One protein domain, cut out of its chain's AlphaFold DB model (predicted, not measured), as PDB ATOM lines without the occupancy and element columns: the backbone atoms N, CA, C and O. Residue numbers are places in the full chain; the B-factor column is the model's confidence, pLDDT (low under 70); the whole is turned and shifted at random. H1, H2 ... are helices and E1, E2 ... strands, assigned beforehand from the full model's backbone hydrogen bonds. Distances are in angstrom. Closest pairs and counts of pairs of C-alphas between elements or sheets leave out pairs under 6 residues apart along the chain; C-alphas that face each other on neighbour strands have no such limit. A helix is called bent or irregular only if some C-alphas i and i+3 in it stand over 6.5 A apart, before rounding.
ATOM      1  N   PHE A   3     -18.882   3.038   6.340       95.25
ATOM      2  CA  PHE A   3     -18.660   2.987   7.781       95.25
ATOM      3  C   PHE A   3     -19.640   3.900   8.523       95.25
ATOM      4  O   PHE A   3     -20.082   4.909   7.971       95.25
ATOM      5  N   ASP A   4     -19.924   3.564   9.778       96.38
ATOM      6  CA  ASP A   4     -20.527   4.483  10.746       96.38
ATOM      7  C   ASP A   4     -19.419   5.022  11.659       96.38
ATOM      8  O   ASP A   4     -18.479   4.299  11.981       96.38
ATOM      9  N   ILE A   5     -19.486   6.295  12.052       96.31
ATOM     10  CA  ILE A   5     -18.469   6.929  12.900       96.31
ATOM     11  C   ILE A   5     -19.121   7.698  14.042       96.31
ATOM     12  O   ILE A   5     -20.102   8.416  13.841       96.31
ATOM     13  N   GLU A   6     -18.544   7.593  15.233       96.19
ATOM     14  CA  GLU A   6     -19.031   8.276  16.425       96.19
ATOM     15  C   GLU A   6     -17.901   8.934  17.228       96.19
ATOM     16  O   GLU A   6     -16.781   8.413  17.300       96.19
ATOM     17  N   PRO A   7     -18.152  10.117  17.816       96.81
ATOM     18  CA  PRO A   7     -17.157  10.806  18.623       96.81
ATOM     19  C   PRO A   7     -16.985  10.116  19.981       96.81
ATOM     20  O   PRO A   7     -17.949   9.875  20.704       96.81
ATOM     21  N   VAL A   8     -15.735   9.872  20.372       96.12
ATOM     22  CA  VAL A   8     -15.379   9.267  21.665       96.12
ATOM     23  C   VAL A   8     -15.034  10.346  22.687       96.12
ATOM     24  O   VAL A   8     -15.592  10.376  23.786       96.12
ATOM     25  N   CYS A   9     -14.089  11.228  22.349       95.75
ATOM     26  CA  CYS A   9     -13.705  12.367  23.181       95.75
ATOM     27  C   CYS A   9     -12.772  13.341  22.457       95.75
ATOM     28  O   CYS A   9     -11.982  12.946  21.599       95.75
ATOM     29  N   VAL A  10     -12.769  14.592  22.916       96.38
ATOM     30  CA  VAL A  10     -11.683  15.540  22.643       96.38
ATOM     31  C   VAL A  10     -10.503  15.221  23.562       96.38
ATOM     32  O   VAL A  10     -10.700  14.908  24.739       96.38
ATOM     33  N   TYR A  11      -9.285  15.313  23.036       94.25
ATOM     34  CA  TYR A  11      -8.044  15.214  23.798       94.25
ATOM     35  C   TYR A  11      -7.097  16.351  23.421       94.25
ATOM     36  O   TYR A  11      -7.215  16.935  22.342       94.25
ATOM     37  N   SER A  12      -6.151  16.649  24.306       93.56
ATOM     38  CA  SER A  12      -5.053  17.563  24.017       93.56
ATOM     39  C   SER A  12      -3.702  16.878  24.168       93.56
ATOM     40  O   SER A  12      -3.570  15.860  24.853       93.56
ATOM     41  N   VAL A  13      -2.707  17.407  23.462       91.75
ATOM     42  CA  VAL A  13      -1.338  16.900  23.437       91.75
ATOM     43  C   VAL A  13      -0.387  18.070  23.556       91.75
ATOM     44  O   VAL A  13      -0.411  18.980  22.727       91.75
ATOM     45  N   THR A  14       0.500  17.980  24.538       90.06
ATOM     46  CA  THR A  14       1.635  18.885  24.692       90.06
ATOM     47  C   THR A  14       2.901  18.054  24.580       90.06
ATOM     48  O   THR A  14       3.132  17.155  25.390       90.06
ATOM     49  N   ALA A  15       3.712  18.330  23.565       83.12
ATOM     50  CA  ALA A  15       4.992  17.666  23.360       83.12
ATOM     51  C   ALA A  15       6.049  18.732  23.039       83.12
ATOM     52  O   ALA A  15       5.803  19.537  22.145       83.12
ATOM     53  N   PRO A  16       7.209  18.749  23.723       77.38
ATOM     54  CA  PRO A  16       8.237  19.775  23.515       77.38
ATOM     55  C   PRO A  16       8.695  19.886  22.056       77.38
ATOM     56  O   PRO A  16       8.976  20.976  21.575       77.38
ATOM     57  N   ASP A  17       8.716  18.749  21.360       75.81
ATOM     58  CA  ASP A  17       9.227  18.624  19.996       75.81
ATOM     59  C   ASP A  17       8.124  18.726  18.925       75.81
ATOM     60  O   ASP A  17       8.397  18.534  17.743       75.81
ATOM     61  N   ASN A  18       6.870  18.991  19.317       70.69
ATOM     62  CA  ASN A  18       5.726  19.058  18.406       70.69
ATOM     63  C   ASN A  18       5.045  20.430  18.506       70.69
ATOM     64  O   ASN A  18       4.799  20.911  19.609       70.69
ATOM     65  N   PHE A  19       4.729  21.050  17.364       74.19
ATOM     66  CA  PHE A  19       4.091  22.378  17.289       74.19
ATOM     67  C   PHE A  19       4.745  23.439  18.201       74.19
ATOM     68  O   PHE A  19       4.049  24.155  18.919       74.19
ATOM     69  N   ASP A  20       6.079  23.518  18.221       78.25
ATOM     70  CA  ASP A  20       6.849  24.455  19.059       78.25
ATOM     71  C   ASP A  20       6.520  24.375  20.568       78.25
ATOM     72  O   ASP A  20       6.594  25.367  21.296       78.25
ATOM     73  N   GLY A  21       6.115  23.194  21.052       78.44
ATOM     74  CA  GLY A  21       5.711  22.982  22.443       78.44
ATOM     75  C   GLY A  21       4.301  23.478  22.774       78.44
ATOM     76  O   GLY A  21       3.905  23.440  23.941       78.44
ATOM     77  N   SER A  22       3.539  23.943  21.780       87.25
ATOM     78  CA  SER A  22       2.157  24.372  21.976       87.25
ATOM     79  C   SER A  22       1.211  23.186  22.166       87.25
ATOM     80  O   SER A  22       1.407  22.094  21.628       87.25
ATOM     81  N   GLU A  23       0.173  23.406  22.971       92.38
ATOM     82  CA  GLU A  23      -0.900  22.435  23.137       92.38
ATOM     83  C   GLU A  23      -1.695  22.321  21.832       92.38
ATOM     84  O   GLU A  23      -2.167  23.313  21.273       92.38
ATOM     85  N   SER A  24      -1.860  21.092  21.362       90.88
ATOM     86  CA  SER A  24      -2.673  20.755  20.196       90.88
ATOM     87  C   SER A  24      -3.884  19.938  20.627       90.88
ATOM     88  O   SER A  24      -3.814  19.189  21.600       90.88
ATOM     89  N   PHE A  25      -4.999  20.070  19.910       93.12
ATOM     90  CA  PHE A  25      -6.238  19.359  20.216       93.12
ATOM     91  C   PHE A  25      -6.594  18.390  19.097       93.12
ATOM     92  O   PHE A  25      -6.520  18.729  17.916       93.12
ATOM     93  N   GLY A  26      -7.019  17.194  19.486       93.38
ATOM     94  CA  GLY A  26      -7.524  16.169  18.590       93.38
ATOM     95  C   GLY A  26      -8.891  15.667  19.036       93.38
ATOM     96  O   GLY A  26      -9.287  15.799  20.195       93.38
ATOM     97  N   MET A  27      -9.617  15.068  18.098       95.94
ATOM     98  CA  MET A  27     -10.847  14.337  18.380       95.94
ATOM     99  C   MET A  27     -10.600  12.855  18.123       95.94
ATOM    100  O   MET A  27     -10.114  12.477  17.058       95.94
ATOM    101  N   LEU A  28     -10.920  12.023  19.110       96.25
ATOM    102  CA  LEU A  28     -10.937  10.577  18.965       96.25
ATOM    103  C   LEU A  28     -12.320  10.150  18.477       96.25
ATOM    104  O   LEU A  28     -13.326  10.516  19.085       96.25
ATOM    105  N   PHE A  29     -12.348   9.352  17.416       96.75
ATOM    106  CA  PHE A  29     -13.554   8.740  16.874       96.75
ATOM    107  C   PHE A  29     -13.426   7.218  16.890       96.75
ATOM    108  O   PHE A  29     -12.326   6.687  16.732       96.75
ATOM    109  N   PHE A  30     -14.556   6.538  17.050       96.00
ATOM    110  CA  PHE A  30     -14.693   5.115  16.778       96.00
ATOM    111  C   PHE A  30     -15.427   4.956  15.449       96.00
ATOM    112  O   PHE A  30     -16.373   5.697  15.185       96.00
ATOM    113  N   ALA A  31     -14.966   4.038  14.602       95.31
ATOM    114  CA  ALA A  31     -15.577   3.776  13.307       95.31
ATOM    115  C   ALA A  31     -15.888   2.286  13.162       95.31
ATOM    116  O   ALA A  31     -14.984   1.455  13.253       95.31
ATOM    117  N   ASP A  32     -17.153   1.968  12.896       94.75
ATOM    118  CA  ASP A  32     -17.596   0.633  12.503       94.75
ATOM    119  C   ASP A  32     -17.527   0.518  10.976       94.75
ATOM    120  O   ASP A  32     -18.345   1.087  10.248       94.75
ATOM    121  N   VAL A  33     -16.485  -0.154  10.482       93.50
ATOM    122  CA  VAL A  33     -16.176  -0.243   9.050       93.50
ATOM    123  C   VAL A  33     -16.866  -1.457   8.434       93.50
ATOM    124  O   VAL A  33     -16.513  -2.598   8.716       93.50
ATOM    125  N   LYS A  34     -17.799  -1.204   7.513       93.94
ATOM    126  CA  LYS A  34     -18.591  -2.232   6.817       93.94
ATOM    127  C   LYS A  34     -17.939  -2.690   5.516       93.94
ATOM    128  O   LYS A  34     -18.046  -3.856   5.145       93.94
ATOM    129  N   CYS A  35     -17.282  -1.773   4.801       92.31
ATOM    130  CA  CYS A  35     -16.664  -2.065   3.510       92.31
ATOM    131  C   CYS A  35     -15.470  -1.144   3.209       92.31
ATOM    132  O   CYS A  35     -15.572   0.086   3.303       92.31
ATOM    133  N   PHE A  36     -14.354  -1.744   2.791       88.25
ATOM    134  CA  PHE A  36     -13.171  -1.030   2.305       88.25
ATOM    135  C   PHE A  36     -13.301  -0.671   0.822       88.25
ATOM    136  O   PHE A  36     -14.031  -1.313   0.069       88.25
ATOM    137  N   GLU A  37     -12.580   0.362   0.391       84.06
ATOM    138  CA  GLU A  37     -12.444   0.664  -1.036       84.06
ATOM    139  C   GLU A  37     -11.522  -0.337  -1.724       84.06
ATOM    140  O   GLU A  37     -10.621  -0.908  -1.108       84.06
ATOM    141  N   SER A  38     -11.766  -0.560  -3.015       78.69
ATOM    142  CA  SER A  38     -10.934  -1.433  -3.844       78.69
ATOM    143  C   SER A  38      -9.580  -0.811  -4.185       78.69
ATOM    144  O   SER A  38      -8.639  -1.536  -4.494       78.69
ATOM    145  N   GLU A  39      -9.488   0.517  -4.144       82.50
ATOM    146  CA  GLU A  39      -8.280   1.279  -4.435       82.50
ATOM    147  C   GLU A  39      -7.904   2.140  -3.230       82.50
ATOM    148  O   GLU A  39      -8.767   2.644  -2.513       82.50
ATOM    149  N   THR A  58       3.132   5.754  14.658       86.38
ATOM    150  CA  THR A  58       3.698   7.097  14.418       86.38
ATOM    151  C   THR A  58       3.811   7.915  15.707       86.38
ATOM    152  O   THR A  58       4.798   8.609  15.919       86.38
ATOM    153  N   TYR A  59       2.827   7.782  16.604       88.00
ATOM    154  CA  TYR A  59       2.789   8.456  17.903       88.00
ATOM    155  C   TYR A  59       2.588   7.435  19.032       88.00
ATOM    156  O   TYR A  59       1.486   7.306  19.561       88.00
ATOM    157  N   PRO A  60       3.622   6.671  19.419       90.62
ATOM    158  CA  PRO A  60       3.453   5.530  20.319       90.62
ATOM    159  C   PRO A  60       3.042   5.938  21.741       90.62
ATOM    160  O   PRO A  60       2.376   5.170  22.422       90.62
ATOM    161  N   ASN A  61       3.386   7.152  22.180       90.75
ATOM    162  CA  ASN A  61       3.155   7.587  23.560       90.75
ATOM    163  C   ASN A  61       1.687   7.920  23.854       90.75
ATOM    164  O   ASN A  61       1.216   7.675  24.958       90.75
ATOM    165  N   ILE A  62       0.951   8.468  22.881       91.75
ATOM    166  CA  ILE A  62      -0.454   8.844  23.090       91.75
ATOM    167  C   ILE A  62      -1.410   7.662  22.908       91.75
ATOM    168  O   ILE A  62      -2.462   7.603  23.540       91.75
ATOM    169  N   GLN A  63      -1.039   6.694  22.069       92.56
ATOM    170  CA  GLN A  63      -1.920   5.599  21.667       92.56
ATOM    171  C   GLN A  63      -2.444   4.759  22.849       92.56
ATOM    172  O   GLN A  63      -3.652   4.520  22.886       92.56
ATOM    173  N   PRO A  64      -1.639   4.396  23.873       93.19
ATOM    174  CA  PRO A  64      -2.146   3.712  25.065       93.19
ATOM    175  C   PRO A  64      -3.261   4.480  25.787       93.19
ATOM    176  O   PRO A  64      -4.239   3.874  26.222       93.19
ATOM    177  N   HIS A  65      -3.157   5.810  25.867       94.38
ATOM    178  CA  HIS A  65      -4.165   6.651  26.517       94.38
ATOM    179  C   HIS A  65      -5.473   6.704  25.719       94.38
ATOM    180  O   HIS A  65      -6.557   6.638  26.303       94.38
ATOM    181  N   LEU A  66      -5.382   6.779  24.386       94.75
ATOM    182  CA  LEU A  66      -6.556   6.747  23.509       94.75
ATOM    183  C   LEU A  66      -7.269   5.394  23.595       94.75
ATOM    184  O   LEU A  66      -8.491   5.359  23.745       94.75
ATOM    185  N   MET A  67      -6.518   4.287  23.584       93.88
ATOM    186  CA  MET A  67      -7.084   2.941  23.730       93.88
ATOM    187  C   MET A  67      -7.755   2.744  25.088       93.88
ATOM    188  O   MET A  67      -8.862   2.217  25.163       93.88
ATOM    189  N   GLU A  68      -7.124   3.200  26.175       95.00
ATOM    190  CA  GLU A  68      -7.726   3.125  27.507       95.00
ATOM    191  C   GLU A  68      -9.048   3.904  27.560       95.00
ATOM    192  O   GLU A  68     -10.027   3.444  28.153       95.00
ATOM    193  N   LYS A  69      -9.102   5.075  26.915       95.62
ATOM    194  CA  LYS A  69     -10.320   5.882  26.846       95.62
ATOM    195  C   LYS A  69     -11.413   5.197  26.028       95.62
ATOM    196  O   LYS A  69     -12.547   5.154  26.497       95.62
ATOM    197  N   ALA A  70     -11.075   4.627  24.873       94.69
ATOM    198  CA  ALA A  70     -12.006   3.865  24.045       94.69
ATOM    199  C   ALA A  70     -12.572   2.650  24.801       94.69
ATOM    200  O   ALA A  70     -13.785   2.462  24.849       94.69
ATOM    201  N   LYS A  71     -11.713   1.906  25.508       94.50
ATOM    202  CA  LYS A  71     -12.119   0.789  26.369       94.50
ATOM    203  C   LYS A  71     -13.072   1.222  27.484       94.50
ATOM    204  O   LYS A  71     -14.093   0.585  27.711       94.50
ATOM    205  N   LYS A  72     -12.780   2.333  28.170       95.31
ATOM    206  CA  LYS A  72     -13.669   2.883  29.215       95.31
ATOM    207  C   LYS A  72     -15.042   3.293  28.677       95.31
ATOM    208  O   LYS A  72     -15.994   3.301  29.449       95.31
ATOM    209  N   GLN A  73     -15.131   3.640  27.395       92.75
ATOM    210  CA  GLN A  73     -16.379   4.002  26.721       92.75
ATOM    211  C   GLN A  73     -17.096   2.795  26.088       92.75
ATOM    212  O   GLN A  73     -18.189   2.963  25.562       92.75
ATOM    213  N   GLY A  74     -16.526   1.586  26.176       93.94
ATOM    214  CA  GLY A  74     -17.162   0.347  25.716       93.94
ATOM    215  C   GLY A  74     -16.888  -0.037  24.261       93.94
ATOM    216  O   GLY A  74     -17.578  -0.906  23.741       93.94
TER     217      GLY A  74
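What this domain is: This is residues 3 to 39 and 58 to 74 of the 76 residues of an uncharacterized protein of Lachnospiraceae bacterium A2 (UniProt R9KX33). A long, arched ribbon of two antiparallel strands, E1 and E2, makes the length of this model, and the single short helix H1 lies over one face of the ribbon, near its middle. The two strands form a hairpin joined by a loop at one end of the ribbon, and the one helix covers only a part of it, making a loose arrangement. The printed part has 54 residues, with two named strands and one named helix in the order E1, E2, H1; the sheet has the order E1 - E2, antiparallel, and the class is mixed, helices and strands. The whole is loose, with a radius of gyration of the C-alphas of 14.0 A, and its outline is flat, with spans of 39 by 32 by 17 A.

Where its parts are: The printed part begins with strand E1, residues 3 to 13, which runs from C-alpha 3 at (-18.660, 2.987, 7.781) to C-alpha 13 at (-1.338, 16.900, 23.437), 27.2 A from first to last C-alpha. E1 bends by 61 degrees at residue 9. Residues 14 to 23 form the loop after it, in which residues 19 to 21 are a short helical run without a name. Strand E2, residues 24 to 35, is the longest strand by residues, with 12, and it measures 31.5 A from first to last C-alpha. It ends at C-alpha 35 at (-16.664, -2.065, 3.510) and bends by 59 degrees at residue 32. Residues 36 to 39 follow E2 as far as the cut, and printing resumes at Thr 58. Helix H1, residues 63 to 72, comes last; it is 14.2 A from first to last C-alpha, is not bent, and ends at C-alpha 72 at (-13.669, 2.883, 29.215). Residues 73 and 74 follow it.

How they stand to each other: E1 and E2 are antiparallel neighbours and form a hairpin, with an angle of 161 degrees between their N-to-C directions. C-alphas that face each other run the length of E1, from 3 and 33, 4.3 A apart, through 7 and 29, 4.5 A apart, to 13 and 24, 5.2 A apart. Near the loop, N 13 and O 24 are 2.8 A apart and N 24 and O 13 are 2.9 A apart, within hydrogen-bond range. Toward the other end of the pair, N 4 and O 32 are 3.0 A apart and N 32 and O 4 are 2.8 A apart, again within hydrogen-bond range. H1 comes closest to E1 at the C-alphas of Val 8 and Ala 70, 6.8 A apart, and their centres are 11.2 A apart. Its closest C-alphas to E2 are those of Leu 28 and Leu 66, 7.4 A apart, with the centres 12.4 A apart. Within 10 A, residues 65 to 70 of H1 make 8 pairs of C-alphas with E1 and 7 with E2. In H1 every O i to N i+4 pair is within hydrogen-bond range.

The domain as a whole: The two C-alphas farthest apart are those of Pro 16, in the loop between E1 and E2, and Ser 38, after E2, at 39.6 A. The first and last printed C-alphas, those of Phe 3 and Gly 74, are 18.2 A apart. The link from E1 to E2 has 10 residues and is short. The link from E2 to H1 runs across the cut: residues 40 to 57 are not printed, and C-alphas 39 and 58 are 23.1 A apart. The mean pLDDT of the printed part is 90.7, and no printed residue is under 70.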